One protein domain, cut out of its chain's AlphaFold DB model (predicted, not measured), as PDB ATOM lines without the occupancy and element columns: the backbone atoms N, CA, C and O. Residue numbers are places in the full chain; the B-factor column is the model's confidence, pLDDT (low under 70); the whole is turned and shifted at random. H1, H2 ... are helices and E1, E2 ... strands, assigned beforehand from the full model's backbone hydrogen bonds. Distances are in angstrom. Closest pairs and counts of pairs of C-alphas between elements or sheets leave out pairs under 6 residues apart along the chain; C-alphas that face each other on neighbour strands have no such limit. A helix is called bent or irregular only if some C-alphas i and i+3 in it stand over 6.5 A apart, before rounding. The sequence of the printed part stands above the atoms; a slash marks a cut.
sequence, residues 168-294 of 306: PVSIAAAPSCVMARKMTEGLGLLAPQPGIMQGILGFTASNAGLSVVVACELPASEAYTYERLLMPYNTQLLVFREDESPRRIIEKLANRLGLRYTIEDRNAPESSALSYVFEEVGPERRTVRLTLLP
ATOM      1  N   PRO A 168      17.235 -34.447  14.138       81.69
ATOM      2  CA  PRO A 168      17.304 -33.354  13.182       81.69
ATOM      3  C   PRO A 168      17.813 -33.866  11.831       81.69
ATOM      4  O   PRO A 168      18.948 -34.320  11.705       81.69
ATOM      5  N   VAL A 169      16.985 -33.746  10.799       84.62
ATOM      6  CA  VAL A 169      17.328 -34.039   9.403       84.62
ATOM      7  C   VAL A 169      17.296 -32.722   8.640       84.62
ATOM      8  O   VAL A 169      16.309 -31.998   8.705       84.62
ATOM      9  N   SER A 170      18.363 -32.375   7.920       84.38
ATOM     10  CA  SER A 170      18.419 -31.144   7.116       84.38
ATOM     11  C   SER A 170      18.606 -31.481   5.644       84.38
ATOM     12  O   SER A 170      19.517 -32.228   5.296       84.38
ATOM     13  N   ILE A 171      17.750 -30.937   4.777       85.31
ATOM     14  CA  ILE A 171      17.761 -31.228   3.339       85.31
ATOM     15  C   ILE A 171      17.732 -29.914   2.562       85.31
ATOM     16  O   ILE A 171      16.893 -29.052   2.811       85.31
ATOM     17  N   ALA A 172      18.655 -29.763   1.615       84.00
ATOM     18  CA  ALA A 172      18.652 -28.644   0.679       84.00
ATOM     19  C   ALA A 172      17.642 -28.880  -0.450       84.00
ATOM     20  O   ALA A 172      17.476 -30.017  -0.905       84.00
ATOM     21  N   ALA A 173      17.014 -27.804  -0.927       76.69
ATOM     22  CA  ALA A 173      16.173 -27.854  -2.117       76.69
ATOM     23  C   ALA A 173      16.940 -28.457  -3.313       76.69
ATOM     24  O   ALA A 173      18.099 -28.125  -3.573       76.69
ATOM     25  N   ALA A 174      16.293 -29.392  -4.002       80.62
ATOM     26  CA  ALA A 174      16.829 -30.169  -5.115       80.62
ATOM     27  C   ALA A 174      15.675 -30.515  -6.079       80.62
ATOM     28  O   ALA A 174      14.517 -30.359  -5.683       80.62
ATOM     29  N   PRO A 175      15.953 -31.022  -7.299       84.69
ATOM     30  CA  PRO A 175      14.911 -31.506  -8.203       84.69
ATOM     31  C   PRO A 175      13.982 -32.509  -7.514       84.69
ATOM     32  O   PRO A 175      14.430 -33.300  -6.673       84.69
ATOM     33  N   SER A 176      12.700 -32.491  -7.882       87.81
ATOM     34  CA  SER A 176      11.608 -33.055  -7.080       87.81
ATOM     35  C   SER A 176      11.848 -34.473  -6.580       87.81
ATOM     36  O   SER A 176      11.675 -34.778  -5.400       87.81
ATOM     37  N   CYS A 177      12.320 -35.345  -7.464       87.69
ATOM     38  CA  CYS A 177      12.583 -36.735  -7.131       87.69
ATOM     39  C   CYS A 177      13.829 -36.961  -6.276       87.69
ATOM     40  O   CYS A 177      13.832 -37.821  -5.395       87.69
ATOM     41  N   VAL A 178      14.892 -36.191  -6.516       88.50
ATOM     42  CA  VAL A 178      16.109 -36.243  -5.694       88.50
ATOM     43  C   VAL A 178      15.777 -35.788  -4.280       88.50
ATOM     44  O   VAL A 178      16.210 -36.405  -3.307       88.50
ATOM     45  N   MET A 179      14.970 -34.736  -4.169       89.12
ATOM     46  CA  MET A 179      14.490 -34.241  -2.891       89.12
ATOM     47  C   MET A 179      13.606 -35.272  -2.182       89.12
ATOM     48  O   MET A 179      13.856 -35.575  -1.016       89.12
ATOM     49  N   ALA A 180      12.631 -35.857  -2.886       90.12
ATOM     50  CA  ALA A 180      11.767 -36.902  -2.342       90.12
ATOM     51  C   ALA A 180      12.586 -38.093  -1.819       90.12
ATOM     52  O   ALA A 180      12.345 -38.555  -0.705       90.12
ATOM     53  N   ARG A 181      13.607 -38.532  -2.571       90.06
ATOM     54  CA  ARG A 181      14.505 -39.617  -2.154       90.06
ATOM     55  C   ARG A 181      15.274 -39.256  -0.889       90.06
ATOM     56  O   ARG A 181      15.220 -40.013   0.075       90.06
ATOM     57  N   LYS A 182      15.943 -38.096  -0.869       89.75
ATOM     58  CA  LYS A 182      16.703 -37.619   0.301       89.75
ATOM     59  C   LYS A 182      15.818 -37.490   1.536       89.75
ATOM     60  O   LYS A 182      16.256 -37.801   2.637       89.75
ATOM     61  N   MET A 183      14.571 -37.054   1.358       90.06
ATOM     62  CA  MET A 183      13.589 -36.995   2.436       90.06
ATOM     63  C   MET A 183      13.282 -38.390   2.969       90.06
ATOM     64  O   MET A 183      13.406 -38.619   4.165       90.06
ATOM     65  N   THR A 184      12.926 -39.336   2.102       90.69
ATOM     66  CA  THR A 184      12.636 -40.708   2.542       90.69
ATOM     67  C   THR A 184      13.839 -41.411   3.150       90.69
ATOM     68  O   THR A 184      13.671 -42.184   4.085       90.69
ATOM     69  N   GLU A 185      15.044 -41.112   2.672       89.25
ATOM     70  CA  GLU A 185      16.297 -41.605   3.237       89.25
ATOM     71  C   GLU A 185      16.538 -41.031   4.635       89.25
ATOM     72  O   GLU A 185      16.746 -41.785   5.580       89.25
ATOM     73  N   GLY A 186      16.419 -39.708   4.793       86.19
ATOM     74  CA  GLY A 186      16.564 -39.042   6.088       86.19
ATOM     75  C   GLY A 186      15.513 -39.471   7.114       86.19
ATOM     76  O   GLY A 186      15.791 -39.483   8.309       86.19
ATOM     77  N   LEU A 187      14.324 -39.870   6.655       87.56
ATOM     78  CA  LEU A 187      13.267 -40.433   7.499       87.56
ATOM     79  C   LEU A 187      13.417 -41.948   7.742       87.56
ATOM     80  O   LEU A 187      12.639 -42.509   8.511       87.56
ATOM     81  N   GLY A 188      14.376 -42.626   7.100       87.88
ATOM     82  CA  GLY A 188      14.561 -44.076   7.222       87.88
ATOM     83  C   GLY A 188      13.413 -44.904   6.632       87.88
ATOM     84  O   GLY A 188      13.154 -46.012   7.092       87.88
ATOM     85  N   LEU A 189      12.706 -44.365   5.634       88.81
ATOM     86  CA  LEU A 189      11.506 -44.962   5.030       88.81
ATOM     87  C   LEU A 189      11.784 -45.677   3.703       88.81
ATOM     88  O   LEU A 189      10.848 -46.116   3.039       88.81
ATOM     89  N   LEU A 190      13.043 -45.766   3.269       87.56
ATOM     90  CA  LEU A 190      13.401 -46.479   2.042       87.56
ATOM     91  C   LEU A 190      13.167 -47.983   2.212       87.56
ATOM     92  O   LEU A 190      13.703 -48.613   3.123       87.56
ATOM     93  N   ALA A 191      12.388 -48.567   1.303       80.19
ATOM     94  CA  ALA A 191      12.168 -50.003   1.297       80.19
ATOM     95  C   ALA A 191      13.399 -50.729   0.708       80.19
ATOM     96  O   ALA A 191      13.941 -50.286  -0.305       80.19
ATOM     97  N   PRO A 192      13.827 -51.869   1.284       64.94
ATOM     98  CA  PRO A 192      15.039 -52.581   0.865       64.94
ATOM     99  C   PRO A 192      14.912 -53.342  -0.465       64.94
ATOM    100  O   PRO A 192      15.891 -53.931  -0.918       64.94
ATOM    101  N   GLN A 193      13.731 -53.381  -1.093       59.22
ATOM    102  CA  GLN A 193      13.535 -54.128  -2.336       59.22
ATOM    103  C   GLN A 193      13.749 -53.236  -3.567       59.22
ATOM    104  O   GLN A 193      13.201 -52.127  -3.609       59.22
ATOM    105  N   PRO A 194      14.491 -53.708  -4.593       55.19
ATOM    106  CA  PRO A 194      14.506 -53.043  -5.889       55.19
ATOM    107  C   PRO A 194      13.062 -52.976  -6.384       55.19
ATOM    108  O   PRO A 194      12.329 -53.962  -6.296       55.19
ATOM    109  N   GLY A 195      12.635 -51.782  -6.799       56.44
ATOM    110  CA  GLY A 195      11.242 -51.503  -7.129       56.44
ATOM    111  C   GLY A 195      10.640 -52.578  -8.032       56.44
ATOM    112  O   GLY A 195      11.295 -53.084  -8.939       56.44
ATOM    113  N   ILE A 196       9.363 -52.880  -7.797       57.84
ATOM    114  CA  ILE A 196       8.538 -53.832  -8.567       57.84
ATOM    115  C   ILE A 196       8.521 -53.468 -10.074       57.84
ATOM    116  O   ILE A 196       8.140 -54.270 -10.920       57.84
ATOM    117  N   MET A 197       8.989 -52.266 -10.418       61.41
ATOM    118  CA  MET A 197       9.089 -51.731 -11.765       61.41
ATOM    119  C   MET A 197      10.556 -51.641 -12.203       61.41
ATOM    120  O   MET A 197      11.282 -50.728 -11.806       61.41
ATOM    121  N   GLN A 198      10.995 -52.568 -13.055       59.25
ATOM    122  CA  GLN A 198      12.244 -52.405 -13.800       59.25
ATOM    123  C   GLN A 198      12.043 -51.329 -14.880       59.25
ATOM    124  O   GLN A 198      11.072 -51.386 -15.629       59.25
ATOM    125  N   GLY A 199      12.944 -50.345 -14.955       63.88
ATOM    126  CA  GLY A 199      12.944 -49.318 -16.009       63.88
ATOM    127  C   GLY A 199      12.350 -47.955 -15.638       63.88
ATOM    128  O   GLY A 199      12.494 -47.022 -16.420       63.88
ATOM    129  N   ILE A 200      11.758 -47.793 -14.450       70.25
ATOM    130  CA  ILE A 200      11.314 -46.475 -13.965       70.25
ATOM    131  C   ILE A 200      12.412 -45.854 -13.098       70.25
ATOM    132  O   ILE A 200      12.875 -46.466 -12.132       70.25
ATOM    133  N   LEU A 201      12.796 -44.610 -13.398       74.62
ATOM    134  CA  LEU A 201      13.578 -43.785 -12.478       74.62
ATOM    135  C   LEU A 201      12.710 -43.485 -11.252       74.62
ATOM    136  O   LEU A 201      11.811 -42.647 -11.289       74.62
ATOM    137  N   GLY A 202      12.939 -44.226 -10.173       83.62
ATOM    138  CA  GLY A 202      12.095 -44.166  -8.991       83.62
ATOM    139  C   GLY A 202      12.714 -44.822  -7.766       83.62
ATOM    140  O   GLY A 202      13.891 -45.196  -7.746       83.62
ATOM    141  N   PHE A 203      11.927 -44.907  -6.705       88.06
ATOM    142  CA  PHE A 203      12.260 -45.646  -5.492       88.06
ATOM    143  C   PHE A 203      10.975 -46.016  -4.752       88.06
ATOM    144  O   PHE A 203       9.919 -45.432  -4.983       88.06
ATOM    145  N   THR A 204      11.069 -46.981  -3.846       89.56
ATOM    146  CA  THR A 204       9.939 -47.390  -3.013       89.56
ATOM    147  C   THR A 204      10.170 -46.893  -1.596       89.56
ATOM    148  O   THR A 204      11.254 -47.072  -1.039       89.56
ATOM    149  N   ALA A 205       9.146 -46.285  -1.013       90.38
ATOM    150  CA  ALA A 205       9.129 -45.885   0.381       90.38
ATOM    151  C   ALA A 205       7.980 -46.582   1.105       90.38
ATOM    152  O   ALA A 205       6.917 -46.800   0.520       90.38
ATOM    153  N   SER A 206       8.178 -46.933   2.370       89.88
ATOM    154  CA  SER A 206       7.128 -47.536   3.180       89.88
ATOM    155  C   SER A 206       7.112 -47.003   4.604       89.88
ATOM    156  O   SER A 206       8.141 -46.681   5.189       89.88
ATOM    157  N   ASN A 207       5.909 -46.893   5.161       89.25
ATOM    158  CA  ASN A 207       5.685 -46.474   6.536       89.25
ATOM    159  C   ASN A 207       4.428 -47.153   7.088       89.25
ATOM    160  O   ASN A 207       3.392 -47.147   6.432       89.25
ATOM    161  N   ALA A 208       4.508 -47.734   8.289       84.31
ATOM    162  CA  ALA A 208       3.369 -48.354   8.978       84.31
ATOM    163  C   ALA A 208       2.523 -49.325   8.109       84.31
ATOM    164  O   ALA A 208       1.304 -49.393   8.243       84.31
ATOM    165  N   GLY A 209       3.166 -50.074   7.203       83.38
ATOM    166  CA  GLY A 209       2.497 -51.017   6.293       83.38
ATOM    167  C   GLY A 209       1.910 -50.397   5.018       83.38
ATOM    168  O   GLY A 209       1.403 -51.128   4.172       83.38
ATOM    169  N   LEU A 210       2.006 -49.077   4.844       87.25
ATOM    170  CA  LEU A 210       1.723 -48.395   3.582       87.25
ATOM    171  C   LEU A 210       2.980 -48.395   2.714       87.25
ATOM    172  O   LEU A 210       4.035 -47.953   3.167       87.25
ATOM    173  N   SER A 211       2.855 -48.848   1.469       89.50
ATOM    174  CA  SER A 211       3.931 -48.833   0.474       89.50
ATOM    175  C   SER A 211       3.596 -47.860  -0.649       89.50
ATOM    176  O   SER A 211       2.496 -47.880  -1.207       89.50
ATOM    177  N   VAL A 212       4.558 -47.010  -0.996       91.38
ATOM    178  CA  VAL A 212       4.440 -46.008  -2.054       91.38
ATOM    179  C   VAL A 212       5.614 -46.168  -3.010       91.38
ATOM    180  O   VAL A 212       6.772 -46.122  -2.600       91.38
ATOM    181  N   VAL A 213       5.317 -46.329  -4.294       91.50
ATOM    182  CA  VAL A 213       6.306 -46.265  -5.372       91.50
ATOM    183  C   VAL A 213       6.352 -44.831  -5.867       91.50
ATOM    184  O   VAL A 213       5.355 -44.301  -6.355       91.50
ATOM    185  N   VAL A 214       7.511 -44.199  -5.729       91.62
ATOM    186  CA  VAL A 214       7.771 -42.851  -6.222       91.62
ATOM    187  C   VAL A 214       8.413 -42.951  -7.599       91.62
ATOM    188  O   VAL A 214       9.459 -43.582  -7.742       91.62
ATOM    189  N   ALA A 215       7.799 -42.317  -8.595       90.06
ATOM    190  CA  ALA A 215       8.277 -42.263  -9.972       90.06
ATOM    191  C   ALA A 215       8.527 -40.816 -10.414       90.06
ATOM    192  O   ALA A 215       7.777 -39.898 -10.066       90.06
ATOM    193  N   CYS A 216       9.583 -40.627 -11.197       87.88
ATOM    194  CA  CYS A 216      10.006 -39.331 -11.714       87.88
ATOM    195  C   CYS A 216       9.578 -39.188 -13.167       87.88
ATOM    196  O   CYS A 216       9.781 -40.118 -13.940       87.88
ATOM    197  N   GLU A 217       8.999 -38.037 -13.521       86.00
ATOM    198  CA  GLU A 217       8.703 -37.671 -14.918       86.00
ATOM    199  C   GLU A 217       7.833 -38.682 -15.681       86.00
ATOM    200  O   GLU A 217       7.856 -38.760 -16.908       86.00
ATOM    201  N   LEU A 218       7.028 -39.452 -14.951       87.75
ATOM    202  CA  LEU A 218       6.209 -40.496 -15.541       87.75
ATOM    203  C   LEU A 218       5.049 -39.868 -16.340       87.75
ATOM    204  O   LEU A 218       4.244 -39.124 -15.758       87.75
ATOM    205  N   PRO A 219       4.917 -40.146 -17.648       86.56
ATOM    206  CA  PRO A 219       3.833 -39.595 -18.447       86.56
ATOM    207  C   PRO A 219       2.487 -40.165 -17.990       86.56
ATOM    208  O   PRO A 219       2.395 -41.282 -17.481       86.56
ATOM    209  N   ALA A 220       1.405 -39.407 -18.194       84.94
ATOM    210  CA  ALA A 220       0.078 -39.779 -17.691       84.94
ATOM    211  C   ALA A 220      -0.419 -41.142 -18.218       84.94
ATOM    212  O   ALA A 220      -1.096 -41.874 -17.498       84.94
ATOM    213  N   SER A 221      -0.055 -41.497 -19.454       83.62
ATOM    214  CA  SER A 221      -0.365 -42.795 -20.067       83.62
ATOM    215  C   SER A 221       0.317 -43.965 -19.354       83.62
ATOM    216  O   SER A 221      -0.296 -45.014 -19.145       83.62
ATOM    217  N   GLU A 222       1.571 -43.787 -18.940       88.25
ATOM    218  CA  GLU A 222       2.316 -44.796 -18.188       88.25
ATOM    219  C   GLU A 222       1.851 -44.846 -16.735       88.25
ATOM    220  O   GLU A 222       1.612 -45.931 -16.211       88.25
ATOM    221  N   ALA A 223       1.622 -43.689 -16.105       88.69
ATOM    222  CA  ALA A 223       1.129 -43.599 -14.733       88.69
ATOM    223  C   ALA A 223      -0.163 -44.402 -14.531       88.69
ATOM    224  O   ALA A 223      -0.247 -45.201 -13.601       88.69
ATOM    225  N   TYR A 224      -1.127 -44.278 -15.449       87.12
ATOM    226  CA  TYR A 224      -2.366 -45.060 -15.401       87.12
ATOM    227  C   TYR A 224      -2.122 -46.576 -15.486       87.12
ATOM    228  O   TYR A 224      -2.761 -47.367 -14.787       87.12
ATOM    229  N   THR A 225      -1.182 -46.990 -16.336       89.00
ATOM    230  CA  THR A 225      -0.807 -48.401 -16.485       89.00
ATOM    231  C   THR A 225      -0.192 -48.930 -15.190       89.00
ATOM    232  O   THR A 225      -0.591 -49.982 -14.691       89.00
ATOM    233  N   TYR A 226       0.725 -48.167 -14.596       87.88
ATOM    234  CA  TYR A 226       1.413 -48.551 -13.369       87.88
ATOM    235  C   TYR A 226       0.510 -48.530 -12.131       87.88
ATOM    236  O   TYR A 226       0.614 -49.429 -11.300       87.88
ATOM    237  N   GLU A 227      -0.431 -47.590 -12.024       88.62
ATOM    238  CA  GLU A 227      -1.432 -47.589 -10.948       88.62
ATOM    239  C   GLU A 227      -2.252 -48.883 -10.932       88.62
ATOM    240  O   GLU A 227      -2.450 -49.487  -9.875       88.62
ATOM    241  N   ARG A 228      -2.675 -49.364 -12.107       86.88
ATOM    242  CA  ARG A 228      -3.406 -50.635 -12.225       86.88
ATOM    243  C   ARG A 228      -2.560 -51.844 -11.840       86.88
ATOM    244  O   ARG A 228      -3.079 -52.756 -11.203       86.88
ATOM    245  N   LEU A 229      -1.279 -51.846 -12.201       88.25
ATOM    246  CA  LEU A 229      -0.352 -52.925 -11.846       88.25
ATOM    247  C   LEU A 229      -0.059 -52.978 -10.342       88.25
ATOM    248  O   LEU A 229       0.177 -54.057  -9.806       88.25
ATOM    249  N   LEU A 230      -0.089 -51.836  -9.653       88.00
ATOM    250  CA  LEU A 230       0.195 -51.742  -8.219       88.00
ATOM    251  C   LEU A 230      -1.034 -51.990  -7.327       88.00
ATOM    252  O   LEU A 230      -0.875 -52.328  -6.151       88.00
ATOM    253  N   MET A 231      -2.248 -51.884  -7.881       83.12
ATOM    254  CA  MET A 231      -3.514 -52.075  -7.161       83.12
ATOM    255  C   MET A 231      -3.601 -53.404  -6.376       83.12
ATOM    256  O   MET A 231      -3.993 -53.357  -5.208       83.12
ATOM    257  N   PRO A 232      -3.200 -54.574  -6.920       86.56
ATOM    258  CA  PRO A 232      -3.255 -55.843  -6.184       86.56
ATOM    259  C   PRO A 232      -2.299 -55.896  -4.987       86.56
ATOM    260  O   PRO A 232      -2.538 -56.632  -4.034       86.56
ATOM    261  N   TYR A 233      -1.221 -55.111  -5.027       85.25
ATOM    262  CA  TYR A 233      -0.172 -55.092  -4.007       85.25
ATOM    263  C   TYR A 233      -0.422 -54.041  -2.921       85.25
ATOM    264  O   TYR A 233       0.481 -53.758  -2.132       85.25
ATOM    265  N   ASN A 234      -1.608 -53.413  -2.905       85.12
ATOM    266  CA  ASN A 234      -1.955 -52.306  -2.006       85.12
ATOM    267  C   ASN A 234      -0.871 -51.208  -1.973       85.12
ATOM    268  O   ASN A 234      -0.596 -50.594  -0.941       85.12
ATOM    269  N   THR A 235      -0.203 -51.012  -3.110       88.62
ATOM    270  CA  THR A 235       0.912 -50.082  -3.256       88.62
ATOM    271  C   THR A 235       0.429 -48.884  -4.052       88.62
ATOM    272  O   THR A 235      -0.228 -49.033  -5.080       88.62
ATOM    273  N   GLN A 236       0.720 -47.680  -3.573       89.94
ATOM    274  CA  GLN A 236       0.293 -46.452  -4.241       89.94
ATOM    275  C   GLN A 236       1.392 -45.953  -5.175       89.94
ATOM    276  O   GLN A 236       2.569 -46.004  -4.826       89.94
ATOM    277  N   LEU A 237       1.011 -45.428  -6.338       91.06
ATOM    278  CA  LEU A 237       1.934 -44.702  -7.205       91.06
ATOM    279  C   LEU A 237       1.924 -43.220  -6.826       91.06
ATOM    280  O   LEU A 237       0.864 -42.610  -6.675       91.06
ATOM    281  N   LEU A 238       3.106 -42.629  -6.688       92.31
ATOM    282  CA  LEU A 238       3.285 -41.195  -6.523       92.31
ATOM    283  C   LEU A 238       4.223 -40.681  -7.610       92.31
ATOM    284  O   LEU A 238       5.392 -41.051  -7.658       92.31
ATOM    285  N   VAL A 239       3.706 -39.811  -8.472       92.06
ATOM    286  CA  VAL A 239       4.477 -39.211  -9.564       92.06
ATOM    287  C   VAL A 239       4.829 -37.772  -9.215       92.06
ATOM    288  O   VAL A 239       3.944 -36.992  -8.849       92.06
ATOM    289  N   PHE A 240       6.106 -37.423  -9.365       91.31
ATOM    290  CA  PHE A 240       6.586 -36.046  -9.273       91.31
ATOM    291  C   PHE A 240       7.022 -35.525 -10.641       91.31
ATOM    292  O   PHE A 240       7.708 -36.219 -11.396       91.31
ATOM    293  N   ARG A 241       6.644 -34.278 -10.931       87.62
ATOM    294  CA  ARG A 241       7.160 -33.499 -12.068       87.62
ATOM    295  C   ARG A 241       8.372 -32.671 -11.639       87.62
ATOM    296  O   ARG A 241       8.541 -32.425 -10.445       87.62
ATOM    297  N   GLU A 242       9.216 -32.252 -12.581       80.56
ATOM    298  CA  GLU A 242      10.448 -31.498 -12.279       80.56
ATOM    299  C   GLU A 242      10.200 -30.134 -11.621       80.56
ATOM    300  O   GLU A 242      11.033 -29.666 -10.851       80.56
ATOM    301  N   ASP A 243       9.048 -29.518 -11.884       80.88
ATOM    302  CA  ASP A 243       8.687 -28.156 -11.481       80.88
ATOM    303  C   ASP A 243       7.873 -28.079 -10.175       80.88
ATOM    304  O   ASP A 243       7.286 -27.044  -9.851       80.88
ATOM    305  N   GLU A 244       7.805 -29.164  -9.399       84.50
ATOM    306  CA  GLU A 244       7.076 -29.154  -8.130       84.50
ATOM    307  C   GLU A 244       7.840 -28.430  -7.018       84.50
ATOM    308  O   GLU A 244       9.032 -28.639  -6.801       84.50
ATOM    309  N   SER A 245       7.123 -27.603  -6.249       85.94
ATOM    310  CA  SER A 245       7.733 -26.901  -5.123       85.94
ATOM    311  C   SER A 245       8.160 -27.882  -4.014       85.94
ATOM    312  O   SER A 245       7.426 -28.834  -3.713       85.94
ATOM    313  N   PRO A 246       9.297 -27.627  -3.332       86.12
ATOM    314  CA  PRO A 246       9.792 -28.421  -2.200       86.12
ATOM    315  C   PRO A 246       8.722 -28.745  -1.153       86.12
ATOM    316  O   PRO A 246       8.601 -29.878  -0.685       86.12
ATOM    317  N   ARG A 247       7.889 -27.752  -0.831       86.50
ATOM    318  CA  ARG A 247       6.766 -27.886   0.095       86.50
ATOM    319  C   ARG A 247       5.739 -28.909  -0.389       86.50
ATOM    320  O   ARG A 247       5.349 -29.791   0.370       86.50
ATOM    321  N   ARG A 248       5.331 -28.824  -1.657       88.56
ATOM    322  CA  ARG A 248       4.321 -29.718  -2.237       88.56
ATOM    323  C   ARG A 248       4.812 -31.161  -2.309       88.56
ATOM    324  O   ARG A 248       4.022 -32.076  -2.089       88.56
ATOM    325  N   ILE A 249       6.105 -31.360  -2.571       90.38
ATOM    326  CA  ILE A 249       6.736 -32.686  -2.585       90.38
ATOM    327  C   ILE A 249       6.605 -33.355  -1.217       90.38
ATOM    328  O   ILE A 249       6.132 -34.488  -1.126       90.38
ATOM    329  N   ILE A 250       6.963 -32.631  -0.154       89.56
ATOM    330  CA  ILE A 250       6.885 -33.123   1.226       89.56
ATOM    331  C   ILE A 250       5.449 -33.439   1.611       89.56
ATOM    332  O   ILE A 250       5.187 -34.519   2.130       89.56
ATOM    333  N   GLU A 251       4.519 -32.524   1.338       90.12
ATOM    334  CA  GLU A 251       3.106 -32.700   1.678       90.12
ATOM    335  C   GLU A 251       2.511 -33.920   0.957       90.12
ATOM    336  O   GLU A 251       1.887 -34.772   1.588       90.12
ATOM    337  N   LYS A 252       2.759 -34.070  -0.352       93.19
ATOM    338  CA  LYS A 252       2.309 -35.238  -1.123       93.19
ATOM    339  C   LYS A 252       2.895 -36.541  -0.589       93.19
ATOM    340  O   LYS A 252       2.162 -37.517  -0.432       93.19
ATOM    341  N   LEU A 253       4.201 -36.566  -0.329       92.06
ATOM    342  CA  LEU A 253       4.895 -37.757   0.147       92.06
ATOM    343  C   LEU A 253       4.418 -38.152   1.549       92.06
ATOM    344  O   LEU A 253       4.087 -39.314   1.779       92.06
ATOM    345  N   ALA A 254       4.295 -37.177   2.452       91.12
ATOM    346  CA  ALA A 254       3.778 -37.375   3.798       91.12
ATOM    347  C   ALA A 254       2.350 -37.926   3.786       91.12
ATOM    348  O   ALA A 254       2.078 -38.938   4.429       91.12
ATOM    349  N   ASN A 255       1.465 -37.329   2.985       91.50
ATOM    350  CA  ASN A 255       0.076 -37.765   2.873       91.50
ATOM    351  C   ASN A 255      -0.036 -39.202   2.341       91.50
ATOM    352  O   ASN A 255      -0.835 -39.985   2.851       91.50
ATOM    353  N   ARG A 256       0.777 -39.576   1.344       92.31
ATOM    354  CA  ARG A 256       0.763 -40.932   0.765       92.31
ATOM    355  C   ARG A 256       1.328 -41.994   1.704       92.31
ATOM    356  O   ARG A 256       0.835 -43.118   1.703       92.31
ATOM    357  N   LEU A 257       2.313 -41.632   2.522       90.75
ATOM    358  CA  LEU A 257       2.907 -42.507   3.537       90.75
ATOM    359  C   LEU A 257       2.162 -42.473   4.882       90.75
ATOM    360  O   LEU A 257       2.599 -43.114   5.841       90.75
ATOM    361  N   GLY A 258       1.058 -41.723   4.980       89.50
ATOM    362  CA  GLY A 258       0.281 -41.581   6.214       89.50
ATOM    363  C   GLY A 258       1.056 -40.919   7.357       89.50
ATOM    364  O   GLY A 258       0.750 -41.163   8.522       89.50
ATOM    365  N   LEU A 259       2.074 -40.114   7.040       90.38
ATOM    366  CA  LEU A 259       2.895 -39.425   8.030       90.38
ATOM    367  C   LEU A 259       2.129 -38.237   8.613       90.38
ATOM    368  O   LEU A 259       1.625 -37.381   7.883       90.38
ATOM    369  N   ARG A 260       2.090 -38.157   9.942       88.94
ATOM    370  CA  ARG A 260       1.583 -36.983  10.652       88.94
ATOM    371  C   ARG A 260       2.701 -35.964  10.765       88.94
ATOM    372  O   ARG A 260       3.823 -36.327  11.110       88.94
ATOM    373  N   TYR A 261       2.401 -34.703  10.474       89.44
ATOM    374  CA  TYR A 261       3.388 -33.641  10.586       89.44
ATOM    375  C   TYR A 261       2.799 -32.332  11.099       89.44
ATOM    376  O   TYR A 261       1.642 -31.994  10.842       89.44
ATOM    377  N   THR A 262       3.648 -31.568  11.780       87.75
ATOM    378  CA  THR A 262       3.385 -30.200  12.218       87.75
ATOM    379  C   THR A 262       4.432 -29.274  11.608       87.75
ATOM    380  O   THR A 262       5.626 -29.555  11.661       87.75
ATOM    381  N   ILE A 263       3.990 -28.170  11.011       87.31
ATOM    382  CA  ILE A 263       4.877 -27.128  10.477       87.31
ATOM    383  C   ILE A 263       5.126 -26.113  11.593       87.31
ATOM    384  O   ILE A 263       4.160 -25.555  12.119       87.31
ATOM    385  N   GLU A 264       6.391 -25.884  11.949       80.25
ATOM    386  CA  GLU A 264       6.761 -24.962  13.037       80.25
ATOM    387  C   GLU A 264       6.587 -23.489  12.644       80.25
ATOM    388  O   GLU A 264       6.184 -22.683  13.478       80.25
ATOM    389  N   ASP A 265       6.799 -23.146  11.370       70.06
ATOM    390  CA  ASP A 265       6.545 -21.804  10.841       70.06
ATOM    391  C   ASP A 265       5.665 -21.871   9.585       70.06
ATOM    392  O   ASP A 265       6.127 -22.022   8.456       70.06
ATOM    393  N   ARG A 266       4.344 -21.806   9.784       62.06
ATOM    394  CA  ARG A 266       3.356 -21.918   8.695       62.06
ATOM    395  C   ARG A 266       3.382 -20.744   7.713       62.06
ATOM    396  O   ARG A 266       2.877 -20.901   6.601       62.06
ATOM    397  N   ASN A 267       3.927 -19.600   8.130       61.38
ATOM    398  CA  ASN A 267       3.926 -18.353   7.365       61.38
ATOM    399  C   ASN A 267       5.319 -17.996   6.826       61.38
ATOM    400  O   ASN A 267       5.495 -16.906   6.280       61.38
ATOM    401  N   ALA A 268       6.291 -18.898   6.975       59.78
ATOM    402  CA  ALA A 268       7.637 -18.689   6.479       59.78
ATOM    403  C   ALA A 268       7.608 -18.534   4.942       59.78
ATOM    404  O   ALA A 268       7.019 -19.378   4.253       59.78
ATOM    405  N   PRO A 269       8.202 -17.467   4.376       61.97
ATOM    406  CA  PRO A 269       8.331 -17.332   2.927       61.97
ATOM    407  C   PRO A 269       9.170 -18.487   2.362       61.97
ATOM    408  O   PRO A 269      10.051 -19.002   3.050       61.97
ATOM    409  N   GLU A 270       8.957 -18.873   1.098       59.25
ATOM    410  CA  GLU A 270       9.695 -19.981   0.450       59.25
ATOM    411  C   GLU A 270      11.226 -19.793   0.467       59.25
ATOM    412  O   GLU A 270      11.979 -20.758   0.371       59.25
ATOM    413  N   SER A 271      11.693 -18.555   0.653       60.03
ATOM    414  CA  SER A 271      13.102 -18.183   0.797       60.03
ATOM    415  C   SER A 271      13.692 -18.437   2.193       60.03
ATOM    416  O   SER A 271      14.858 -18.120   2.428       60.03
ATOM    417  N   SER A 272      12.898 -18.922   3.146       67.81
ATOM    418  CA  SER A 272      13.315 -19.175   4.527       67.81
ATOM    419  C   SER A 272      13.357 -20.668   4.834       67.81
ATOM    420  O   SER A 272      12.744 -21.483   4.147       67.81
ATOM    421  N   ALA A 273      14.140 -21.036   5.850       76.88
ATOM    422  CA  ALA A 273      14.251 -22.426   6.251       76.88
ATOM    423  C   ALA A 273      12.931 -22.898   6.875       76.88
ATOM    424  O   ALA A 273      12.487 -22.340   7.878       76.88
ATOM    425  N   LEU A 274      12.309 -23.914   6.278       83.62
ATOM    426  CA  LEU A 274      11.012 -24.428   6.711       83.62
ATOM    427  C   LEU A 274      11.201 -25.722   7.504       83.62
ATOM    428  O   LEU A 274      11.763 -26.690   6.989       83.62
ATOM    429  N   SER A 275      10.720 -25.747   8.745       85.19
ATOM    430  CA  SER A 275      10.846 -26.908   9.630       85.19
ATOM    431  C   SER A 275       9.523 -27.666   9.775       85.19
ATOM    432  O   SER A 275       8.483 -27.096  10.114       85.19
ATOM    433  N   TYR A 276       9.592 -28.973   9.536       87.25
ATOM    434  CA  TYR A 276       8.525 -29.952   9.699       87.25
ATOM    435  C   TYR A 276       8.890 -30.900  10.835       87.25
ATOM    436  O   TYR A 276       9.991 -31.444  10.868       87.25
ATOM    437  N   VAL A 277       7.955 -31.144  11.739       89.19
ATOM    438  CA  VAL A 277       8.076 -32.168  12.775       89.19
ATOM    439  C   VAL A 277       7.162 -33.313  12.385       89.19
ATOM    440  O   VAL A 277       5.947 -33.144  12.382       89.19
ATOM    441  N   PHE A 278       7.747 -34.445  12.014       88.69
ATOM    442  CA  PHE A 278       7.036 -35.679  11.721       88.69
ATOM    443  C   PHE A 278       6.917 -36.516  12.987       88.69
ATOM    444  O   PHE A 278       7.909 -36.746  13.676       88.69
ATOM    445  N   GLU A 279       5.710 -36.983  13.270       87.19
ATOM    446  CA  GLU A 279       5.408 -37.848  14.407       87.19
ATOM    447  C   GLU A 279       5.207 -39.286  13.919       87.19
ATOM    448  O   GLU A 279       4.721 -39.512  12.809       87.19
ATOM    449  N   GLU A 280       5.557 -40.258  14.764       85.06
ATOM    450  CA  GLU A 280       5.333 -41.688  14.510       85.06
ATOM    451  C   GLU A 280       5.979 -42.209  13.207       85.06
ATOM    452  O   GLU A 280       5.395 -43.013  12.480       85.06
ATOM    453  N   VAL A 281       7.205 -41.773  12.907       84.44
ATOM    454  CA  VAL A 281       7.934 -42.177  11.697       84.44
ATOM    455  C   VAL A 281       8.565 -43.561  11.872       84.44
ATOM    456  O   VAL A 281       9.307 -43.803  12.830       84.44
ATOM    457  N   GLY A 282       8.317 -44.454  10.910       76.75
ATOM    458  CA  GLY A 282       8.956 -45.764  10.827       76.75
ATOM    459  C   GLY A 282       8.431 -46.786  11.849       76.75
ATOM    460  O   GLY A 282       7.488 -46.516  12.598       76.75
ATOM    461  N   PRO A 283       9.028 -47.992  11.904       69.00
ATOM    462  CA  PRO A 283       8.572 -49.060  12.799       69.00
ATOM    463  C   PRO A 283       8.732 -48.704  14.283       69.00
ATOM    464  O   PRO A 283       7.973 -49.184  15.121       69.00
ATOM    465  N   GLU A 284       9.691 -47.838  14.605       75.31
ATOM    466  CA  GLU A 284      10.003 -47.418  15.973       75.31
ATOM    467  C   GLU A 284       9.219 -46.169  16.412       75.31
ATOM    468  O   GLU A 284       9.458 -45.665  17.506       75.31
ATOM    469  N   ARG A 285       8.286 -45.676  15.577       80.44
ATOM    470  CA  ARG A 285       7.408 -44.521  15.845       80.44
ATOM    471  C   ARG A 285       8.144 -43.312  16.422       80.44
ATOM    472  O   ARG A 285       7.726 -42.726  17.419       80.44
ATOM    473  N   ARG A 286       9.251 -42.935  15.790       84.19
ATOM    474  CA  ARG A 286      10.096 -41.838  16.271       84.19
ATOM    475  C   ARG A 286       9.582 -40.490  15.786       84.19
ATOM    476  O   ARG A 286       8.979 -40.390  14.718       84.19
ATOM    477  N   THR A 287       9.875 -39.450  16.556       87.19
ATOM    478  CA  THR A 287       9.663 -38.065  16.135       87.19
ATOM    479  C   THR A 287      10.896 -37.584  15.373       87.19
ATOM    480  O   THR A 287      12.025 -37.716  15.849       87.19
ATOM    481  N   VAL A 288      10.708 -37.026  14.180       88.56
ATOM    482  CA  VAL A 288      11.805 -36.565  13.316       88.56
ATOM    483  C   VAL A 288      11.556 -35.123  12.903       88.56
ATOM    484  O   VAL A 288      10.488 -34.792  12.393       88.56
ATOM    485  N   ARG A 289      12.546 -34.251  13.102       88.00
ATOM    486  CA  ARG A 289      12.470 -32.844  12.704       88.00
ATOM    487  C   ARG A 289      13.224 -32.650  11.398       88.00
ATOM    488  O   ARG A 289      14.449 -32.667  11.377       88.00
ATOM    489  N   LEU A 290      12.491 -32.446  10.315       87.50
ATOM    490  CA  LEU A 290      13.033 -32.141   9.001       87.50
ATOM    491  C   LEU A 290      13.120 -30.626   8.807       87.50
ATOM    492  O   LEU A 290      12.116 -29.933   8.897       87.50
ATOM    493  N   THR A 291      14.298 -30.111   8.480       86.69
ATOM    494  CA  THR A 291      14.506 -28.705   8.123       86.69
ATOM    495  C   THR A 291      14.881 -28.600   6.655       86.69
ATOM    496  O   THR A 291      15.872 -29.178   6.205       86.69
ATOM    497  N   LEU A 292      14.084 -27.853   5.903       85.06
ATOM    498  CA  LEU A 292      14.384 -27.498   4.529       85.06
ATOM    499  C   LEU A 292      15.253 -26.262   4.486       85.06
ATOM    500  O   LEU A 292      14.889 -25.230   5.041       85.06
ATOM    501  N   LEU A 293      16.370 -26.357   3.780       82.00
ATOM    502  CA  LEU A 293      17.207 -25.208   3.473       82.00
ATOM    503  C   LEU A 293      16.826 -24.677   2.082       82.00
ATOM    504  O   LEU A 293      16.746 -25.480   1.141       82.00
ATOM    505  N   PRO A 294      16.597 -23.360   1.930       73.44
ATOM    506  CA  PRO A 294      16.296 -22.766   0.631       73.44
ATOM    507  C   PRO A 294      17.454 -23.021  -0.344       73.44
ATOM    508  O   PRO A 294      18.622 -23.045   0.059       73.44
TER     509      PRO A 294
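This is residues 168 to 294 of the 306 residues of the protein "LysM domain-containing protein" of Geobacter sp. SVR (UniProt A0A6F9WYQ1). Two small sheets stand on either side of a pair of crossed helices, H1 and H3, and a third helix, H2, covers the far face of the smaller sheet. The model thus reads as four layers: sheet E1 E7 E6 E5, helices H1 and H3, sheet E2 E3 E4, helix H2. The printed part has 127 residues, with three named helices and seven named strands in the order E1 H1 E2 E3 H2 E4 H3 E5 E6 E7; both sheets are mixed and the class is mixed, helices and strands. It is compact, with a radius of gyration of the C-alphas of 14.4 A and spans of 39 by 33 by 19 A.

Find C-alpha 168 at (17.304, -33.354, 13.182), where E1, residues 168 to 172, begins. Beside it in the larger sheet is E7, residues 286 to 293, 22.2 A long, which ends at C-alpha 293, (17.207, -25.208, 3.473); then come E6, residues 274 to 281, 18.7 A, and E5, residues 260 to 263. H1 is residues 176 to 186, 15.3 A, and H3 is residues 246 to 256, 15.7 A. The smaller sheet holds E2, residues 202 to 207, E3, residues 210 to 216, 19.6 A, and E4, residues 235 to 240. H2, residues 220 to 233, spans 20.5 A and is irregular: C-alphas 229 and 232 are 7.0 A apart.

Look first at E5 E6 E7, a meander, each strand the antiparallel neighbour of the one before; N 262 and O 277 are 2.9 A apart, N 290 and O 276 2.7 A. E1 is parallel to E7, with N 169 and O 289 at 2.8 A. H1 and H3 are on the same face of this sheet, two layers, at heights over the sheet of 9.8 A and 9.5 A. They touch, closest at the C-alphas of Ala 180 and Ile 249, 6.6 A, at a steep tilt of 61 degrees. Both are also on the sheet E2 E3 E4, with H2 on its opposite face at a height of 7.5 A: three layers, helices on both faces. E2 and E3 form a hairpin, N 205 and O 212 at 2.9 A; E3 and E4 are parallel, N 238 and O 213 at 2.8 A. E3, H2, E4 make a strand-helix-strand unit, two parallel neighbour strands with a helix between, its crossover right-handed. Every O i to N i+4 pair is within hydrogen-bond range in H1 and H3, and 7 of 10 in H2.

The two C-alphas farthest apart, those of Pro 232 and Ser 271, are 41.6 A apart. The printed part has no cut, and its long link is H1 to E2, residues 187 to 201. Residues 192 to 199, 266 to 272 and 283 have pLDDT under 70.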